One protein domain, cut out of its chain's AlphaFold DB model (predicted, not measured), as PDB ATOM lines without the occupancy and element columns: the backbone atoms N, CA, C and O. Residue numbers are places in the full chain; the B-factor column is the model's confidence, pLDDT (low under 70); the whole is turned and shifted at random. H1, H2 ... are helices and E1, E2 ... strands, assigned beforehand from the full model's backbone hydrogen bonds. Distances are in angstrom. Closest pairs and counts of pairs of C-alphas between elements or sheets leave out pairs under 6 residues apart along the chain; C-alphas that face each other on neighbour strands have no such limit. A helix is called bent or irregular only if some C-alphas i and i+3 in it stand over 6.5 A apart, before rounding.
ATOM      1  N   GLN A 130      39.231 -41.216  36.161       81.44
ATOM      2  CA  GLN A 130      39.423 -39.874  35.615       81.44
ATOM      3  C   GLN A 130      39.940 -38.949  36.732       81.44
ATOM      4  O   GLN A 130      39.165 -38.254  37.386       81.44
ATOM      5  N   PRO A 131      41.257 -38.902  36.987       78.75
ATOM      6  CA  PRO A 131      41.808 -38.161  38.126       78.75
ATOM      7  C   PRO A 131      41.696 -36.634  37.988       78.75
ATOM      8  O   PRO A 131      41.825 -35.910  38.986       78.75
ATOM      9  N   ASP A 132      41.479 -36.136  36.767       82.00
ATOM     10  CA  ASP A 132      41.224 -34.723  36.500       82.00
ATOM     11  C   ASP A 132      39.728 -34.410  36.617       82.00
ATOM     12  O   ASP A 132      38.925 -34.770  35.759       82.00
ATOM     13  N   VAL A 133      39.371 -33.659  37.663       75.88
ATOM     14  CA  VAL A 133      37.996 -33.216  37.952       75.88
ATOM     15  C   VAL A 133      37.379 -32.441  36.787       75.88
ATOM     16  O   VAL A 133      36.163 -32.425  36.635       75.88
ATOM     17  N   ARG A 134      38.193 -31.814  35.929       80.31
ATOM     18  CA  ARG A 134      37.709 -31.068  34.756       80.31
ATOM     19  C   ARG A 134      37.054 -31.954  33.701       80.31
ATOM     20  O   ARG A 134      36.324 -31.438  32.863       80.31
ATOM     21  N   GLN A 135      37.328 -33.253  33.736       82.19
ATOM     22  CA  GLN A 135      36.771 -34.236  32.810       82.19
ATOM     23  C   GLN A 135      35.466 -34.847  33.332       82.19
ATOM     24  O   GLN A 135      34.778 -35.542  32.590       82.19
ATOM     25  N   TRP A 136      35.103 -34.569  34.588       82.38
ATOM     26  CA  TRP A 136      33.928 -35.161  35.211       82.38
ATOM     27  C   TRP A 136      32.646 -34.592  34.630       82.38
ATOM     28  O   TRP A 136      32.491 -33.378  34.472       82.38
ATOM     29  N   ASN A 137      31.704 -35.493  34.392       81.56
ATOM     30  CA  ASN A 137      30.365 -35.185  33.945       81.56
ATOM     31  C   ASN A 137      29.334 -35.993  34.742       81.56
ATOM     32  O   ASN A 137      29.553 -37.147  35.101       81.56
ATOM     33  N   VAL A 138      28.184 -35.384  35.016       80.00
ATOM     34  CA  VAL A 138      27.047 -36.062  35.646       80.00
ATOM     35  C   VAL A 138      25.766 -35.707  34.910       80.00
ATOM     36  O   VAL A 138      25.571 -34.563  34.509       80.00
ATOM     37  N   LEU A 139      24.881 -36.683  34.721       81.94
ATOM     38  CA  LEU A 139      23.544 -36.424  34.202       81.94
ATOM     39  C   LEU A 139      22.621 -36.079  35.371       81.94
ATOM     40  O   LEU A 139      22.343 -36.933  36.209       81.94
ATOM     41  N   MET A 140      22.135 -34.844  35.408       80.12
ATOM     42  CA  MET A 140      21.119 -34.415  36.362       80.12
ATOM     43  C   MET A 140      19.724 -34.649  35.799       80.12
ATOM     44  O   MET A 140      19.502 -34.523  34.593       80.12
ATOM     45  N   ARG A 141      18.782 -34.993  36.679       82.50
ATOM     46  CA  ARG A 141      17.364 -35.166  36.361       82.50
ATOM     47  C   ARG A 141      16.527 -34.501  37.438       82.50
ATOM     48  O   ARG A 141      16.851 -34.626  38.617       82.50
ATOM     49  N   GLY A 142      15.453 -33.836  37.047       85.44
ATOM     50  CA  GLY A 142      14.574 -33.205  38.015       85.44
ATOM     51  C   GLY A 142      13.212 -32.836  37.460       85.44
ATOM     52  O   GLY A 142      12.918 -33.021  36.277       85.44
ATOM     53  N   ARG A 143      12.372 -32.326  38.350       87.81
ATOM     54  CA  ARG A 143      11.054 -31.770  38.055       87.81
ATOM     55  C   ARG A 143      10.695 -30.715  39.093       87.81
ATOM     56  O   ARG A 143      11.324 -30.611  40.144       87.81
ATOM     57  N   VAL A 144       9.692 -29.916  38.782       87.62
ATOM     58  CA  VAL A 144       9.134 -28.902  39.674       87.62
ATOM     59  C   VAL A 144       7.704 -29.306  39.974       87.62
ATOM     60  O   VAL A 144       6.922 -29.519  39.052       87.62
ATOM     61  N   THR A 145       7.374 -29.429  41.250       87.00
ATOM     62  CA  THR A 145       6.056 -29.816  41.760       87.00
ATOM     63  C   THR A 145       5.473 -28.666  42.591       87.00
ATOM     64  O   THR A 145       6.195 -27.735  42.959       87.00
ATOM     65  N   PRO A 146       4.175 -28.697  42.937       82.88
ATOM     66  CA  PRO A 146       3.566 -27.742  43.853       82.88
ATOM     67  C   PRO A 146       4.273 -27.648  45.205       82.88
ATOM     68  O   PRO A 146       4.211 -26.600  45.845       82.88
ATOM     69  N   LEU A 147       4.954 -28.718  45.627       75.69
ATOM     70  CA  LEU A 147       5.655 -28.796  46.907       75.69
ATOM     71  C   LEU A 147       7.098 -28.282  46.841       75.69
ATOM     72  O   LEU A 147       7.686 -28.005  47.889       75.69
ATOM     73  N   GLY A 148       7.673 -28.145  45.645       80.94
ATOM     74  CA  GLY A 148       9.037 -27.665  45.471       80.94
ATOM     75  C   GLY A 148       9.751 -28.271  44.271       80.94
ATOM     76  O   GLY A 148       9.147 -28.708  43.296       80.94
ATOM     77  N   PHE A 149      11.073 -28.289  44.343       83.88
ATOM     78  CA  PHE A 149      11.932 -28.889  43.333       83.88
ATOM     79  C   PHE A 149      12.280 -30.308  43.735       83.88
ATOM     80  O   PHE A 149      12.596 -30.569  44.890       83.88
ATOM     81  N   GLU A 150      12.255 -31.217  42.778       82.00
ATOM     82  CA  GLU A 150      12.682 -32.590  42.984       82.00
ATOM     83  C   GLU A 150      13.850 -32.875  42.053       82.00
ATOM     84  O   GLU A 150      13.729 -32.730  40.836       82.00
ATOM     85  N   GLU A 151      14.991 -33.245  42.629       76.81
ATOM     86  CA  GLU A 151      16.170 -33.699  41.897       76.81
ATOM     87  C   GLU A 151      16.371 -35.186  42.175       76.81
ATOM     88  O   GLU A 151      16.466 -35.605  43.330       76.81
ATOM     89  N   ARG A 152      16.464 -35.984  41.110       72.69
ATOM     90  CA  ARG A 152      16.757 -37.410  41.219       72.69
ATOM     91  C   ARG A 152      18.258 -37.628  41.159       72.69
ATOM     92  O   ARG A 152      18.903 -37.283  40.164       72.69
ATOM     93  N   LEU A 153      18.800 -38.214  42.217       65.25
ATOM     94  CA  LEU A 153      20.214 -38.552  42.321       65.25
ATOM     95  C   LEU A 153      20.551 -39.803  41.495       65.25
ATOM     96  O   LEU A 153      19.672 -40.577  41.101       65.25
ATOM     97  N   ALA A 154      21.839 -39.994  41.196       57.06
ATOM     98  CA  ALA A 154      22.312 -41.080  40.335       57.06
ATOM     99  C   ALA A 154      22.092 -42.482  40.940       57.06
ATOM    100  O   ALA A 154      21.979 -43.455  40.199       57.06
ATOM    101  N   ASP A 155      21.986 -42.575  42.264       54.31
ATOM    102  CA  ASP A 155      21.658 -43.777  43.043       54.31
ATOM    103  C   ASP A 155      20.141 -44.017  43.185       54.31
ATOM    104  O   ASP A 155      19.715 -45.031  43.735       54.31
ATOM    105  N   GLY A 156      19.317 -43.128  42.622       56.16
ATOM    106  CA  GLY A 156      17.876 -43.304  42.491       56.16
ATOM    107  C   GLY A 156      17.034 -42.664  43.592       56.16
ATOM    108  O   GLY A 156      15.812 -42.760  43.482       56.16
ATOM    109  N   TYR A 157      17.640 -42.001  44.584       59.38
ATOM    110  CA  TYR A 157      16.911 -41.243  45.605       59.38
ATOM    111  C   TYR A 157      16.433 -39.891  45.063       59.38
ATOM    112  O   TYR A 157      17.190 -39.166  44.413       59.38
ATOM    113  N   ASP A 158      15.184 -39.541  45.364       64.62
ATOM    114  CA  ASP A 158      14.616 -38.234  45.041       64.62
ATOM    115  C   ASP A 158      14.833 -37.276  46.219       64.62
ATOM    116  O   ASP A 158      14.360 -37.504  47.333       64.62
ATOM    117  N   VAL A 159      15.560 -36.188  45.972       68.50
ATOM    118  CA  VAL A 159      15.716 -35.090  46.928       68.50
ATOM    119  C   VAL A 159      14.647 -34.054  46.632       68.50
ATOM    120  O   VAL A 159      14.622 -33.485  45.540       68.50
ATOM    121  N   ARG A 160      13.795 -33.768  47.621       73.44
ATOM    122  CA  ARG A 160      12.798 -32.696  47.541       73.44
ATOM    123  C   ARG A 160      13.291 -31.437  48.249       73.44
ATOM    124  O   ARG A 160      13.729 -31.466  49.396       73.44
ATOM    125  N   LEU A 161      13.168 -30.320  47.551       75.50
ATOM    126  CA  LEU A 161      13.581 -28.984  47.940       75.50
ATOM    127  C   LEU A 161      12.362 -28.061  48.001       75.50
ATOM    128  O   LEU A 161      11.897 -27.620  46.949       75.50
ATOM    129  N   PRO A 162      11.835 -27.748  49.198       78.12
ATOM    130  CA  PRO A 162      10.710 -26.826  49.336       78.12
ATOM    131  C   PRO A 162      11.013 -25.446  48.739       78.12
ATOM    132  O   PRO A 162      12.150 -24.975  48.803       78.12
ATOM    133  N   PHE A 163      10.002 -24.744  48.225       81.25
ATOM    134  CA  PHE A 163      10.181 -23.366  47.754       81.25
ATOM    135  C   PHE A 163      10.663 -22.439  48.873       81.25
ATOM    136  O   PHE A 163      11.523 -21.594  48.637       81.25
ATOM    137  N   ALA A 164      10.177 -22.625  50.101       76.19
ATOM    138  CA  ALA A 164      10.501 -21.761  51.232       76.19
ATOM    139  C   ALA A 164      12.009 -21.539  51.400       76.19
ATOM    140  O   ALA A 164      12.410 -20.416  51.683       76.19
ATOM    141  N   VAL A 165      12.838 -22.561  51.153       74.31
ATOM    142  CA  VAL A 165      14.296 -22.518  51.364       74.31
ATOM    143  C   VAL A 165      15.088 -21.929  50.190       74.31
ATOM    144  O   VAL A 165      16.319 -21.909  50.229       74.31
ATOM    145  N   LEU A 166      14.419 -21.446  49.143       79.81
ATOM    146  CA  LEU A 166      15.057 -20.890  47.951       79.81
ATOM    147  C   LEU A 166      15.030 -19.364  47.941       79.81
ATOM    148  O   LEU A 166      14.132 -18.732  48.490       79.81
ATOM    149  N   ASP A 167      16.020 -18.765  47.290       79.00
ATOM    150  CA  ASP A 167      16.052 -17.349  46.945       79.00
ATOM    151  C   ASP A 167      15.014 -17.075  45.835       79.00
ATOM    152  O   ASP A 167      15.072 -17.720  44.779       79.00
ATOM    153  N   PRO A 168      14.084 -16.116  46.022       81.88
ATOM    154  CA  PRO A 168      13.100 -15.757  44.999       81.88
ATOM    155  C   PRO A 168      13.727 -15.184  43.722       81.88
ATOM    156  O   PRO A 168      13.085 -15.139  42.669       81.88
ATOM    157  N   ARG A 169      14.986 -14.742  43.769       83.69
ATOM    158  CA  ARG A 169      15.686 -14.126  42.640       83.69
ATOM    159  C   ARG A 169      16.599 -15.131  41.942       83.69
ATOM    160  O   ARG A 169      17.819 -15.055  42.052       83.69
ATOM    161  N   ALA A 170      16.013 -16.002  41.122       85.75
ATOM    162  CA  ALA A 170      16.795 -16.877  40.243       85.75
ATOM    163  C   ALA A 170      17.726 -16.077  39.315       85.75
ATOM    164  O   ALA A 170      17.334 -15.024  38.804       85.75
ATOM    165  N   GLU A 171      18.934 -16.575  39.062       85.25
ATOM    166  CA  GLU A 171      19.826 -16.040  38.026       85.25
ATOM    167  C   GLU A 171      19.672 -16.861  36.744       85.25
ATOM    168  O   GLU A 171      19.561 -18.079  36.809       85.25
ATOM    169  N   LEU A 172      19.676 -16.210  35.580       86.38
ATOM    170  CA  LEU A 172      19.738 -16.908  34.296       86.38
ATOM    171  C   LEU A 172      21.208 -17.026  33.887       86.38
ATOM    172  O   LEU A 172      21.858 -16.008  33.638       86.38
ATOM    173  N   VAL A 173      21.732 -18.247  33.835       82.88
ATOM    174  CA  VAL A 173      23.128 -18.523  33.480       82.88
ATOM    175  C   VAL A 173      23.153 -19.666  32.476       82.88
ATOM    176  O   VAL A 173      22.624 -20.734  32.752       82.88
ATOM    177  N   ASP A 174      23.765 -19.442  31.311       82.75
ATOM    178  CA  ASP A 174      23.919 -20.455  30.257       82.75
ATOM    179  C   ASP A 174      22.606 -21.163  29.863       82.75
ATOM    180  O   ASP A 174      22.572 -22.377  29.692       82.75
ATOM    181  N   GLY A 175      21.503 -20.413  29.749       83.50
ATOM    182  CA  GLY A 175      20.204 -20.985  29.369       83.50
ATOM    183  C   GLY A 175      19.532 -21.815  30.469       83.50
ATOM    184  O   GLY A 175      18.596 -22.562  30.185       83.50
ATOM    185  N   ALA A 176      19.958 -21.680  31.727       87.31
ATOM    186  CA  ALA A 176      19.312 -22.312  32.869       87.31
ATOM    187  C   ALA A 176      18.966 -21.291  33.961       87.31
ATOM    188  O   ALA A 176      19.730 -20.361  34.242       87.31
ATOM    189  N   LEU A 177      17.802 -21.465  34.584       88.81
ATOM    190  CA  LEU A 177      17.415 -20.754  35.795       88.81
ATOM    191  C   LEU A 177      18.087 -21.415  36.996       88.81
ATOM    192  O   LEU A 177      17.832 -22.570  37.327       88.81
ATOM    193  N   CYS A 178      18.941 -20.654  37.662       85.19
ATOM    194  CA  CYS A 178      19.664 -21.058  38.851       85.19
ATOM    195  C   CYS A 178      18.968 -20.475  40.087       85.19
ATOM    196  O   CYS A 178      19.153 -19.297  40.414       85.19
ATOM    197  N   TYR A 179      18.178 -21.295  40.777       82.81
ATOM    198  CA  TYR A 179      17.583 -20.962  42.070       82.81
ATOM    199  C   TYR A 179      18.562 -21.322  43.171       82.81
ATOM    200  O   TYR A 179      19.022 -22.453  43.281       82.81
ATOM    201  N   ARG A 180      18.904 -20.358  44.013       77.12
ATOM    202  CA  ARG A 180      19.831 -20.611  45.111       77.12
ATOM    203  C   ARG A 180      19.060 -21.111  46.309       77.12
ATOM    204  O   ARG A 180      18.047 -20.521  46.653       77.12
ATOM    205  N   VAL A 181      19.584 -22.110  47.003       72.94
ATOM    206  CA  VAL A 181      19.202 -22.335  48.396       72.94
ATOM    207  C   VAL A 181      19.658 -21.111  49.179       72.94
ATOM    208  O   VAL A 181      20.805 -20.661  49.044       72.94
ATOM    209  N   ALA A 182      18.765 -20.520  49.956       61.50
ATOM    210  CA  ALA A 182      19.051 -19.350  50.763       61.50
ATOM    211  C   ALA A 182      19.980 -19.739  51.928       61.50
ATOM    212  O   ALA A 182      19.551 -20.009  53.041       61.50
ATOM    213  N   ALA A 183      21.282 -19.819  51.647       49.59
ATOM    214  CA  ALA A 183      22.346 -20.160  52.596       49.59
ATOM    215  C   ALA A 183      22.688 -19.024  53.579       49.59
ATOM    216  O   ALA A 183      23.843 -18.858  53.977       49.59
ATOM    217  N   ASP A 184      21.701 -18.221  53.953       50.03
ATOM    218  CA  ASP A 184      21.866 -17.248  55.021       50.03
ATOM    219  C   ASP A 184      21.753 -18.015  56.348       50.03
ATOM    220  O   ASP A 184      21.126 -19.078  56.404       50.03
ATOM    221  N   ARG A 185      22.354 -17.508  57.438       45.78
ATOM    222  CA  ARG A 185      22.278 -18.147  58.774       45.78
ATOM    223  C   ARG A 185      20.841 -18.555  59.146       45.78
ATOM    224  O   ARG A 185      20.661 -19.546  59.837       45.78
ATOM    225  N   GLN A 186      19.850 -17.817  58.651       48.94
ATOM    226  CA  GLN A 186      18.420 -18.031  58.863       48.94
ATOM    227  C   GLN A 186      17.820 -19.182  58.032       48.94
ATOM    228  O   GLN A 186      16.961 -19.889  58.546       48.94
ATOM    229  N   GLY A 187      18.297 -19.455  56.811       50.19
ATOM    230  CA  GLY A 187      17.823 -20.592  56.005       50.19
ATOM    231  C   GLY A 187      18.266 -21.947  56.569       50.19
ATOM    232  O   GLY A 187      17.507 -22.913  56.543       50.19
ATOM    233  N   VAL A 188      19.459 -21.998  57.178       50.91
ATOM    234  CA  VAL A 188      19.929 -23.162  57.958       50.91
ATOM    235  C   VAL A 188      19.104 -23.339  59.241       50.91
ATOM    236  O   VAL A 188      18.795 -24.467  59.621       50.91
ATOM    237  N   THR A 189      18.705 -22.241  59.892       55.09
ATOM    238  CA  THR A 189      17.813 -22.278  61.064       55.09
ATOM    239  C   THR A 189      16.427 -22.802  60.692       55.09
ATOM    240  O   THR A 189      15.957 -23.741  61.326       55.09
ATOM    241  N   LEU A 190      15.801 -22.281  59.633       53.94
ATOM    242  CA  LEU A 190      14.527 -22.787  59.104       53.94
ATOM    243  C   LEU A 190      14.608 -24.273  58.743       53.94
ATOM    244  O   LEU A 190      13.710 -25.036  59.073       53.94
ATOM    245  N   TRP A 191      15.713 -24.696  58.126       56.97
ATOM    246  CA  TRP A 191      15.971 -26.101  57.813       56.97
ATOM    247  C   TRP A 191      16.001 -26.985  59.064       56.97
ATOM    248  O   TRP A 191      15.382 -28.042  59.077       56.97
ATOM    249  N   SER A 192      16.652 -26.538  60.142       53.44
ATOM    250  CA  SER A 192      16.665 -27.291  61.404       53.44
ATOM    251  C   SER A 192      15.286 -27.413  62.072       53.44
ATOM    252  O   SER A 192      15.117 -28.248  62.959       53.44
ATOM    253  N   LEU A 193      14.316 -26.593  61.650       55.00
ATOM    254  CA  LEU A 193      12.955 -26.533  62.190       55.00
ATOM    255  C   LEU A 193      11.919 -27.238  61.306       55.00
ATOM    256  O   LEU A 193      10.936 -27.741  61.837       55.00
ATOM    257  N   LEU A 194      12.139 -27.298  59.988       54.50
ATOM    258  CA  LEU A 194      11.240 -27.898  58.989       54.50
ATOM    259  C   LEU A 194      11.359 -29.432  58.859       54.50
ATOM    260  O   LEU A 194      10.951 -29.982  57.844       54.50
ATOM    261  N   ASP A 195      11.830 -30.107  59.912       45.56
ATOM    262  CA  ASP A 195      11.823 -31.569  60.098       45.56
ATOM    263  C   ASP A 195      13.079 -32.360  59.654       45.56
ATOM    264  O   ASP A 195      13.783 -32.032  58.699       45.56
ATOM    265  N   ARG A 196      13.362 -33.436  60.405       41.75
ATOM    266  CA  ARG A 196      14.541 -34.325  60.314       41.75
ATOM    267  C   ARG A 196      14.439 -35.386  59.213       41.75
ATOM    268  O   ARG A 196      15.456 -35.997  58.887       41.75
ATOM    269  N   GLU A 197      13.244 -35.625  58.674       36.69
ATOM    270  CA  GLU A 197      12.976 -36.670  57.669       36.69
ATOM    271  C   GLU A 197      13.255 -36.217  56.225       36.69
ATOM    272  O   GLU A 197      13.401 -37.044  55.324       36.69
ATOM    273  N   ILE A 198      13.411 -34.911  55.987       41.47
ATOM    274  CA  ILE A 198      13.830 -34.387  54.683       41.47
ATOM    275  C   ILE A 198      15.359 -34.452  54.620       41.47
ATOM    276  O   ILE A 198      16.077 -33.540  55.041       41.47
ATOM    277  N   HIS A 199      15.871 -35.575  54.114       39.56
ATOM    278  CA  HIS A 199      17.301 -35.828  53.968       39.56
ATOM    279  C   HIS A 199      17.956 -34.825  53.011       39.56
ATOM    280  O   HIS A 199      17.997 -35.000  51.797       39.56
ATOM    281  N   PHE A 200      18.538 -33.778  53.586       43.62
ATOM    282  CA  PHE A 200      19.506 -32.935  52.910       43.62
ATOM    283  C   PHE A 200      20.897 -33.508  53.158       43.62
ATOM    284  O   PHE A 200      21.418 -33.423  54.272       43.62
ATOM    285  N   ALA A 201      21.529 -34.086  52.135       46.25
ATOM    286  CA  ALA A 201      22.948 -34.399  52.237       46.25
ATOM    287  C   ALA A 201      23.691 -33.096  52.578       46.25
ATOM    288  O   ALA A 201      23.545 -32.094  51.874       46.25
ATOM    289  N   ALA A 202      24.493 -33.096  53.649       36.94
ATOM    290  CA  ALA A 202      25.186 -31.916  54.187       36.94
ATOM    291  C   ALA A 202      26.055 -31.145  53.156       36.94
ATOM    292  O   ALA A 202      26.511 -30.034  53.422       36.94
ATOM    293  N   GLY A 203      26.266 -31.702  51.956       37.50
ATOM    294  CA  GLY A 203      26.891 -31.047  50.804       37.50
ATOM    295  C   GLY A 203      26.015 -30.037  50.041       37.50
ATOM    296  O   GLY A 203      26.558 -29.234  49.282       37.50
ATOM    297  N   LEU A 204      24.693 -30.015  50.246       44.31
ATOM    298  CA  LEU A 204      23.755 -29.103  49.568       44.31
ATOM    299  C   LEU A 204      23.568 -27.748  50.279       44.31
ATOM    300  O   LEU A 204      22.808 -26.909  49.807       44.31
ATOM    301  N   VAL A 205      24.313 -27.468  51.354       39.38
ATOM    302  CA  VAL A 205      24.313 -26.150  52.033       39.38
ATOM    303  C   VAL A 205      24.878 -25.032  51.129       39.38
ATOM    304  O   VAL A 205      24.664 -23.850  51.372       39.38
ATOM    305  N   ASN A 206      25.516 -25.394  50.007       48.88
ATOM    306  CA  ASN A 206      25.889 -24.477  48.919       48.88
ATOM    307  C   ASN A 206      24.944 -24.568  47.693       48.88
ATOM    308  O   ASN A 206      25.287 -24.091  46.610       48.88
ATOM    309  N   GLY A 207      23.790 -25.224  47.850       61.41
ATOM    310  CA  GLY A 207      22.919 -25.763  46.806       61.41
ATOM    311  C   GLY A 207      22.349 -24.717  45.858       61.41
ATOM    312  O   GLY A 207      21.797 -23.700  46.269       61.41
ATOM    313  N   THR A 208      22.498 -24.978  44.566       72.19
ATOM    314  CA  THR A 208      21.799 -24.260  43.502       72.19
ATOM    315  C   THR A 208      20.928 -25.284  42.792       72.19
ATOM    316  O   THR A 208      21.437 -26.287  42.311       72.19
ATOM    317  N   VAL A 209      19.623 -25.068  42.759       80.56
ATOM    318  CA  VAL A 209      18.738 -25.827  41.882       80.56
ATOM    319  C   VAL A 209      18.853 -25.224  40.498       80.56
ATOM    320  O   VAL A 209      18.765 -24.004  40.336       80.56
ATOM    321  N   VAL A 210      19.086 -26.070  39.507       83.88
ATOM    322  CA  VAL A 210      19.246 -25.638  38.122       83.88
ATOM    323  C   VAL A 210      18.099 -26.210  37.311       83.88
ATOM    324  O   VAL A 210      17.924 -27.422  37.230       83.88
ATOM    325  N   VAL A 211      17.326 -25.313  36.709       87.81
ATOM    326  CA  VAL A 211      16.213 -25.651  35.828       87.81
ATOM    327  C   VAL A 211      16.579 -25.209  34.417       87.81
ATOM    328  O   VAL A 211      16.751 -24.006  34.199       87.81
ATOM    329  N   PRO A 212      16.727 -26.132  33.452       88.94
ATOM    330  CA  PRO A 212      16.971 -25.744  32.070       88.94
ATOM    331  C   PRO A 212      15.803 -24.897  31.556       88.94
ATOM    332  O   PRO A 212      14.654 -25.116  31.930       88.94
ATOM    333  N   THR A 213      16.095 -23.901  30.723       90.12
ATOM    334  CA  THR A 213      15.045 -23.097  30.068       90.12
ATOM    335  C   THR A 213      14.669 -23.625  28.692       90.12
ATOM    336  O   THR A 213      13.680 -23.178  28.114       90.12
ATOM    337  N   ASP A 214      15.412 -24.608  28.183       84.75
ATOM    338  CA  ASP A 214      15.102 -25.268  26.923       84.75
ATOM    339  C   ASP A 214      13.703 -25.896  26.993       84.75
ATOM    340  O   ASP A 214      13.376 -26.670  27.896       84.75
ATOM    341  N   GLY A 215      12.839 -25.512  26.052       79.38
ATOM    342  CA  GLY A 215      11.442 -25.949  26.020       79.38
ATOM    343  C   GLY A 215      10.519 -25.258  27.031       79.38
ATOM    344  O   GLY A 215       9.346 -25.616  27.105       79.38
ATOM    345  N   MET A 216      10.997 -24.265  27.790       88.81
ATOM    346  CA  MET A 216      10.155 -23.453  28.669       88.81
ATOM    347  C   MET A 216       9.489 -22.317  27.865       88.81
ATOM    348  O   MET A 216      10.193 -21.442  27.360       88.81
ATOM    349  N   PRO A 217       8.147 -22.288  27.746       82.06
ATOM    350  CA  PRO A 217       7.454 -21.328  26.881       82.06
ATOM    351  C   PRO A 217       7.495 -19.888  27.416       82.06
ATOM    352  O   PRO A 217       7.531 -18.947  26.628       82.06
ATOM    353  N   ASP A 218       7.520 -19.709  28.742       90.94
ATOM    354  CA  ASP A 218       7.633 -18.397  29.386       90.94
ATOM    355  C   ASP A 218       8.559 -18.450  30.609       90.94
ATOM    356  O   ASP A 218       8.143 -18.684  31.744       90.94
ATOM    357  N   VAL A 219       9.842 -18.180  30.369       91.62
ATOM    358  CA  VAL A 219      10.877 -18.131  31.412       91.62
ATOM    359  C   VAL A 219      10.600 -17.030  32.440       91.62
ATOM    360  O   VAL A 219      10.891 -17.192  33.627       91.62
ATOM    361  N   LYS A 220      10.045 -15.890  32.010       91.38
ATOM    362  CA  LYS A 220       9.810 -14.745  32.897       91.38
ATOM    363  C   LYS A 220       8.608 -15.003  33.800       91.38
ATOM    364  O   LYS A 220       8.710 -14.759  35.004       91.38
ATOM    365  N   GLY A 221       7.513 -15.505  33.237       91.12
ATOM    366  CA  GLY A 221       6.330 -15.929  33.980       91.12
ATOM    367  C   GLY A 221       6.657 -17.048  34.957       91.12
ATOM    368  O   GLY A 221       6.359 -16.907  36.139       91.12
ATOM    369  N   PHE A 222       7.384 -18.079  34.520       91.69
ATOM    370  CA  PHE A 222       7.827 -19.168  35.395       91.69
ATOM    371  C   PHE A 222       8.683 -18.664  36.565       91.69
ATOM    372  O   PHE A 222       8.443 -19.007  37.723       91.69
ATOM    373  N   ARG A 223       9.649 -17.776  36.298       91.81
ATOM    374  CA  ARG A 223      10.459 -17.156  37.357       91.81
ATOM    375  C   ARG A 223       9.600 -16.373  38.354       91.81
ATOM    376  O   ARG A 223       9.870 -16.437  39.552       91.81
ATOM    377  N   SER A 224       8.596 -15.641  37.872       91.88
ATOM    378  CA  SER A 224       7.674 -14.878  38.718       91.88
ATOM    379  C   SER A 224       6.752 -15.783  39.540       91.88
ATOM    380  O   SER A 224       6.528 -15.494  40.712       91.88
ATOM    381  N   ASP A 225       6.246 -16.871  38.954       91.81
ATOM    382  CA  ASP A 225       5.411 -17.864  39.642       91.81
ATOM    383  C   ASP A 225       6.181 -18.520  40.789       91.81
ATOM    384  O   ASP A 225       5.732 -18.504  41.936       91.81
ATOM    385  N   VAL A 226       7.401 -18.994  40.518       90.38
ATOM    386  CA  VAL A 226       8.257 -19.571  41.559       90.38
ATOM    387  C   VAL A 226       8.540 -18.556  42.669       90.38
ATOM    388  O   VAL A 226       8.441 -18.905  43.841       90.38
ATOM    389  N   ALA A 227       8.833 -17.294  42.343       89.56
ATOM    390  CA  ALA A 227       9.026 -16.256  43.359       89.56
ATOM    391  C   ALA A 227       7.772 -16.046  44.231       89.56
ATOM    392  O   ALA A 227       7.892 -15.908  45.450       89.56
ATOM    393  N   GLY A 228       6.577 -16.077  43.630       88.75
ATOM    394  CA  GLY A 228       5.304 -16.020  44.351       88.75
ATOM    395  C   GLY A 228       5.100 -17.217  45.284       88.75
ATOM    396  O   GLY A 228       4.726 -17.039  46.442       88.75
ATOM    397  N   ARG A 229       5.425 -18.431  44.826       89.75
ATOM    398  CA  ARG A 229       5.360 -19.659  45.640       89.75
ATOM    399  C   ARG A 229       6.336 -19.636  46.809       89.75
ATOM    400  O   ARG A 229       5.974 -20.055  47.906       89.75
ATOM    401  N   ILE A 230       7.543 -19.112  46.596       87.25
ATOM    402  CA  ILE A 230       8.538 -18.913  47.657       87.25
ATOM    403  C   ILE A 230       7.967 -17.993  48.739       87.25
ATOM    404  O   ILE A 230       7.987 -18.360  49.913       87.25
ATOM    405  N   ALA A 231       7.416 -16.838  48.357       85.56
ATOM    406  CA  ALA A 231       6.814 -15.902  49.305       85.56
ATOM    407  C   ALA A 231       5.634 -16.531  50.069       85.56
ATOM    408  O   ALA A 231       5.605 -16.487  51.298       85.56
ATOM    409  N   ALA A 232       4.717 -17.195  49.361       85.94
ATOM    410  CA  ALA A 232       3.552 -17.837  49.964       85.94
ATOM    411  C   ALA A 232       3.935 -18.954  50.952       85.94
ATOM    412  O   ALA A 232       3.368 -19.046  52.042       85.94
ATOM    413  N   GLN A 233       4.918 -19.794  50.605       81.06
ATOM    414  CA  GLN A 233       5.358 -20.866  51.498       81.06
ATOM    415  C   GLN A 233       6.108 -20.312  52.714       81.06
ATOM    416  O   GLN A 233       5.924 -20.811  53.819       81.06
ATOM    417  N   ARG A 234       6.905 -19.249  52.551       79.50
ATOM    418  CA  ARG A 234       7.554 -18.552  53.673       79.50
ATOM    419  C   ARG A 234       6.540 -17.956  54.649       79.50
ATOM    420  O   ARG A 234       6.690 -18.137  55.857       79.50
ATOM    421  N   GLU A 235       5.491 -17.310  54.145       80.94
ATOM    422  CA  GLU A 235       4.394 -16.781  54.965       80.94
ATOM    423  C   GLU A 235       3.652 -17.900  55.713       80.94
ATOM    424  O   GLU A 235       3.344 -17.766  56.900       80.94
ATOM    425  N   ALA A 236       3.403 -19.035  55.050       77.81
ATOM    426  CA  ALA A 236       2.820 -20.212  55.688       77.81
ATOM    427  C   ALA A 236       3.696 -20.733  56.838       77.81
ATOM    428  O   ALA A 236       3.186 -20.911  57.943       77.81
ATOM    429  N   VAL A 237       5.009 -20.867  56.625       73.56
ATOM    430  CA  VAL A 237       5.946 -21.322  57.667       73.56
ATOM    431  C   VAL A 237       5.990 -20.361  58.857       73.56
ATOM    432  O   VAL A 237       5.970 -20.811  60.005       73.56
ATOM    433  N   VAL A 238       6.007 -19.044  58.621       73.19
ATOM    434  CA  VAL A 238       5.962 -18.029  59.692       73.19
ATOM    435  C   VAL A 238       4.689 -18.172  60.522       73.19
ATOM    436  O   VAL A 238       4.739 -18.205  61.754       73.19
ATOM    437  N   ARG A 239       3.540 -18.282  59.853       76.06
ATOM    438  CA  ARG A 239       2.228 -18.404  60.493       76.06
ATOM    439  C   ARG A 239       2.114 -19.687  61.315       76.06
ATOM    440  O   ARG A 239       1.684 -19.625  62.466       76.06
ATOM    441  N   GLU A 240       2.528 -20.825  60.762       71.12
ATOM    442  CA  GLU A 240       2.531 -22.118  61.457       71.12
ATOM    443  C   GLU A 240       3.472 -22.113  62.666       71.12
ATOM    444  O   GLU A 240       3.079 -22.533  63.756       71.12
ATOM    445  N   SER A 241       4.675 -21.553  62.515       66.06
ATOM    446  CA  SER A 241       5.646 -21.429  63.609       66.06
ATOM    447  C   SER A 241       5.110 -20.543  64.738       66.06
ATOM    448  O   SER A 241       5.184 -20.911  65.912       66.06
ATOM    449  N   THR A 242       4.492 -19.410  64.393       68.75
ATOM    450  CA  THR A 242       3.860 -18.491  65.355       68.75
ATOM    451  C   THR A 242       2.720 -19.171  66.119       68.75
ATOM    452  O   THR A 242       2.640 -19.065  67.345       68.75
ATOM    453  N   ALA A 243       1.871 -19.933  65.425       69.06
ATOM    454  CA  ALA A 243       0.785 -20.692  66.044       69.06
ATOM    455  C   ALA A 243       1.295 -21.828  66.956       69.06
ATOM    456  O   ALA A 243       0.732 -22.073  68.031       69.06
ATOM    457  N   ALA A 244       2.381 -22.506  66.574       66.44
ATOM    458  CA  ALA A 244       3.005 -23.550  67.385       66.44
ATOM    459  C   ALA A 244       3.552 -23.004  68.716       66.44
ATOM    460  O   ALA A 244       3.425 -23.656  69.754       66.44
ATOM    461  N   VAL A 245       4.105 -21.789  68.725       65.00
ATOM    462  CA  VAL A 245       4.570 -21.141  69.963       65.00
ATOM    463  C   VAL A 245       3.420 -20.622  70.814       65.00
ATOM    464  O   VAL A 245       3.420 -20.864  72.019       65.00
ATOM    465  N   ALA A 246       2.397 -20.011  70.212       65.38
ATOM    466  CA  ALA A 246       1.201 -19.582  70.943       65.38
ATOM    467  C   ALA A 246       0.478 -20.753  71.645       65.38
ATOM    468  O   ALA A 246      -0.142 -20.567  72.689       65.38
ATOM    469  N   SER A 247       0.592 -21.968  71.098       70.50
ATOM    470  CA  SER A 247       0.032 -23.202  71.669       70.50
ATOM    471  C   SER A 247       0.989 -23.975  72.591       70.50
ATOM    472  O   SER A 247       0.643 -25.064  73.051       70.50
ATOM    473  N   GLY A 248       2.183 -23.438  72.880       60.97
ATOM    474  CA  GLY A 248       3.161 -24.047  73.789       60.97
ATOM    475  C   GLY A 248       3.867 -25.296  73.244       60.97
ATOM    476  O   GLY A 248       4.469 -26.037  74.019       60.97
ATOM    477  N   ARG A 249       3.790 -25.551  71.930       56.62
ATOM    478  CA  ARG A 249       4.393 -26.715  71.249       56.62
ATOM    479  C   ARG A 249       5.651 -26.377  70.427       56.62
ATOM    480  O   ARG A 249       6.262 -27.291  69.884       56.62
ATOM    481  N   GLY A 250       6.021 -25.099  70.309       52.75
ATOM    482  CA  GLY A 250       7.106 -24.614  69.440       52.75
ATOM    483  C   GLY A 250       8.396 -24.200  70.164       52.75
ATOM    484  O   GLY A 250       8.420 -24.031  71.382       52.75
ATOM    485  N   GLY A 251       9.479 -24.030  69.394       54.06
ATOM    486  CA  GLY A 251      10.782 -23.550  69.879       54.06
ATOM    487  C   GLY A 251      10.741 -22.132  70.474       54.06
ATOM    488  O   GLY A 251       9.776 -21.397  70.312       54.06
ATOM    489  N   SER A 252      11.796 -21.728  71.184       56.84
ATOM    490  CA  SER A 252      11.867 -20.431  71.881       56.84
ATOM    491  C   SER A 252      11.649 -19.219  70.952       56.84
ATOM    492  O   SER A 252      12.259 -19.174  69.887       56.84
ATOM    493  N   SER A 253      10.898 -18.199  71.406       54.12
ATOM    494  CA  SER A 253      10.628 -16.900  70.731       54.12
ATOM    495  C   SER A 253      11.737 -16.340  69.811       54.12
ATOM    496  O   SER A 253      11.421 -16.036  68.664       54.12
ATOM    497  N   PRO A 254      13.028 -16.269  70.213       52.69
ATOM    498  CA  PRO A 254      14.099 -15.729  69.357       52.69
ATOM    499  C   PRO A 254      14.317 -16.480  68.034       52.69
ATOM    500  O   PRO A 254      14.915 -15.944  67.104       52.69
ATOM    501  N   VAL A 255      13.854 -17.726  67.935       57.06
ATOM    502  CA  VAL A 255      13.904 -18.513  66.700       57.06
ATOM    503  C   VAL A 255      12.818 -18.060  65.720       57.06
ATOM    504  O   VAL A 255      13.073 -18.018  64.523       57.06
ATOM    505  N   ILE A 256      11.639 -17.668  66.214       59.91
ATOM    506  CA  ILE A 256      10.558 -17.131  65.379       59.91
ATOM    507  C   ILE A 256      10.895 -15.731  64.901       59.91
ATOM    508  O   ILE A 256      10.726 -15.466  63.718       59.91
ATOM    509  N   ASP A 257      11.424 -14.873  65.770       58.84
ATOM    510  CA  ASP A 257      11.821 -13.517  65.377       58.84
ATOM    511  C   ASP A 257      12.856 -13.570  64.238       58.84
ATOM    512  O   ASP A 257      12.721 -12.881  63.232       58.84
ATOM    513  N   ALA A 258      13.811 -14.506  64.307       59.59
ATOM    514  CA  ALA A 258      14.776 -14.742  63.234       59.59
ATOM    515  C   ALA A 258      14.155 -15.285  61.929       59.59
ATOM    516  O   ALA A 258      14.709 -15.041  60.855       59.59
ATOM    517  N   ILE A 259      13.047 -16.032  62.007       61.12
ATOM    518  CA  ILE A 259      12.289 -16.527  60.844       61.12
ATOM    519  C   ILE A 259      11.448 -15.403  60.235       61.12
ATOM    520  O   ILE A 259      11.432 -15.253  59.018       61.12
ATOM    521  N   VAL A 260      10.783 -14.598  61.066       63.69
ATOM    522  CA  VAL A 260       9.981 -13.438  60.652       63.69
ATOM    523  C   VAL A 260      10.864 -12.407  59.957       63.69
ATOM    524  O   VAL A 260      10.564 -12.034  58.827       63.69
ATOM    525  N   ASP A 261      11.988 -12.028  60.571       60.31
ATOM    526  CA  ASP A 261      12.955 -11.079  60.001       60.31
ATOM    527  C   ASP A 261      13.543 -11.554  58.667       60.31
ATOM    528  O   ASP A 261      13.983 -10.748  57.853       60.31
ATOM    529  N   TRP A 262      13.594 -12.868  58.447       59.44
ATOM    530  CA  TRP A 262      14.113 -13.446  57.212       59.44
ATOM    531  C   TRP A 262      13.051 -13.612  56.117       59.44
ATOM    532  O   TRP A 262      13.366 -13.560  54.926       59.44
ATOM    533  N   CYS A 263      11.799 -13.852  56.506       61.22
ATOM    534  CA  CYS A 263      10.680 -13.965  55.577       61.22
ATOM    535  C   CYS A 263      10.133 -12.602  55.115       61.22
ATOM    536  O   CYS A 263       9.404 -12.586  54.121       61.22
ATOM    537  N   ALA A 264      10.461 -11.511  55.820       58.69
ATOM    538  CA  ALA A 264      10.135 -10.123  55.471       58.69
ATOM    539  C   ALA A 264      10.963  -9.587  54.287       58.69
ATOM    540  O   ALA A 264      10.397  -8.795  53.496       58.69
TER     541      ALA A 264
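This is residues 130 to 264 of the 264 residues of an uncharacterized protein of Bifidobacterium sp. DSM 109958 (UniProt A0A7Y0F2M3). Two small three-stranded sheets meet where E6, an edge strand of one, comes near E1 and E2 of the other, and the long helix H3 runs past both, grazing each, and on beyond them. There H4 folds back on H3 as a helical hairpin, with H1 packed on H4; residues 130 to 137 stick out as a free end. The printed part has 135 residues, with E1 E2 E3 E4 E5 H1 H2 E6 H3 H4 along the chain; the sheets, ordered E1 E2 E3 and E4 E5 E6, are antiparallel. The class is mixed, and the whole is only just compact, close to loose, with a radius of gyration of the C-alphas of 16.6 A and spans of 53 by 37 by 23 A.

E1, residues 137 to 145, E2, residues 148 to 152, and E3, residues 158 to 162, form a strongly twisted meander, each strand the antiparallel neighbour of the one before. N 143 and O 150 are 2.9 A apart, and N 149 and O 161 2.8 A, within hydrogen-bond range. In the other sheet, E5, residues 176 to 180, is the inner strand between E4, residues 171 to 173, and E6, residues 208 to 212; N 171 and O 178 are 3.0 A apart, N 177 and O 211 2.8 A. E1 and E6 are near each other, and the closest C-alphas of E2 and E6, Phe 149 and Val 209, are 7.6 A apart. H3, residues 219 to 246, only grazes both sheets, with residues 226 to 234 and 219 to 227. H4, residues 253 to 263, touches H3 at a shallow tilt of 15 degrees, opposite ways, closest at the C-alphas of Arg 234 and Cys 263, 5.9 A. H1, residues 185 to 193, touches H4 at a steep tilt of 61 degrees, closest at the C-alphas of Gln 186 and Trp 262, 6.5 A. H2, residues 202 to 206, is close to H1 but not clearly touching, the C-alphas of Val 188 and Val 205 being 8.0 A apart. Every O i to N i+4 pair is within hydrogen-bond range in H1, H3 and H4; in H2 0 of 1 is, and 0 of 2 O i to N i+3 pairs.

E1 begins at C-alpha 137 (30.365, -35.185, 33.945) and is 26.1 A long. H3 runs 40.7 A from C-alpha 219 (10.877, -18.131, 31.412). H4, 15.4 A, ends at C-alpha 263 (10.680, -13.965, 55.577). H1 spans 13.0 A; H2 is irregular, but only just, with C-alphas 203 and 206 6.9 A apart.

The C-alphas farthest apart, Gln 130 and Ser 247, are 55.9 A apart. The printed part has no cut, and no link is long. Mean pLDDT of the printed part is 71.0; residues 153 to 159, 182 to 207, 241 to 246 and 248 to 264 are under 70.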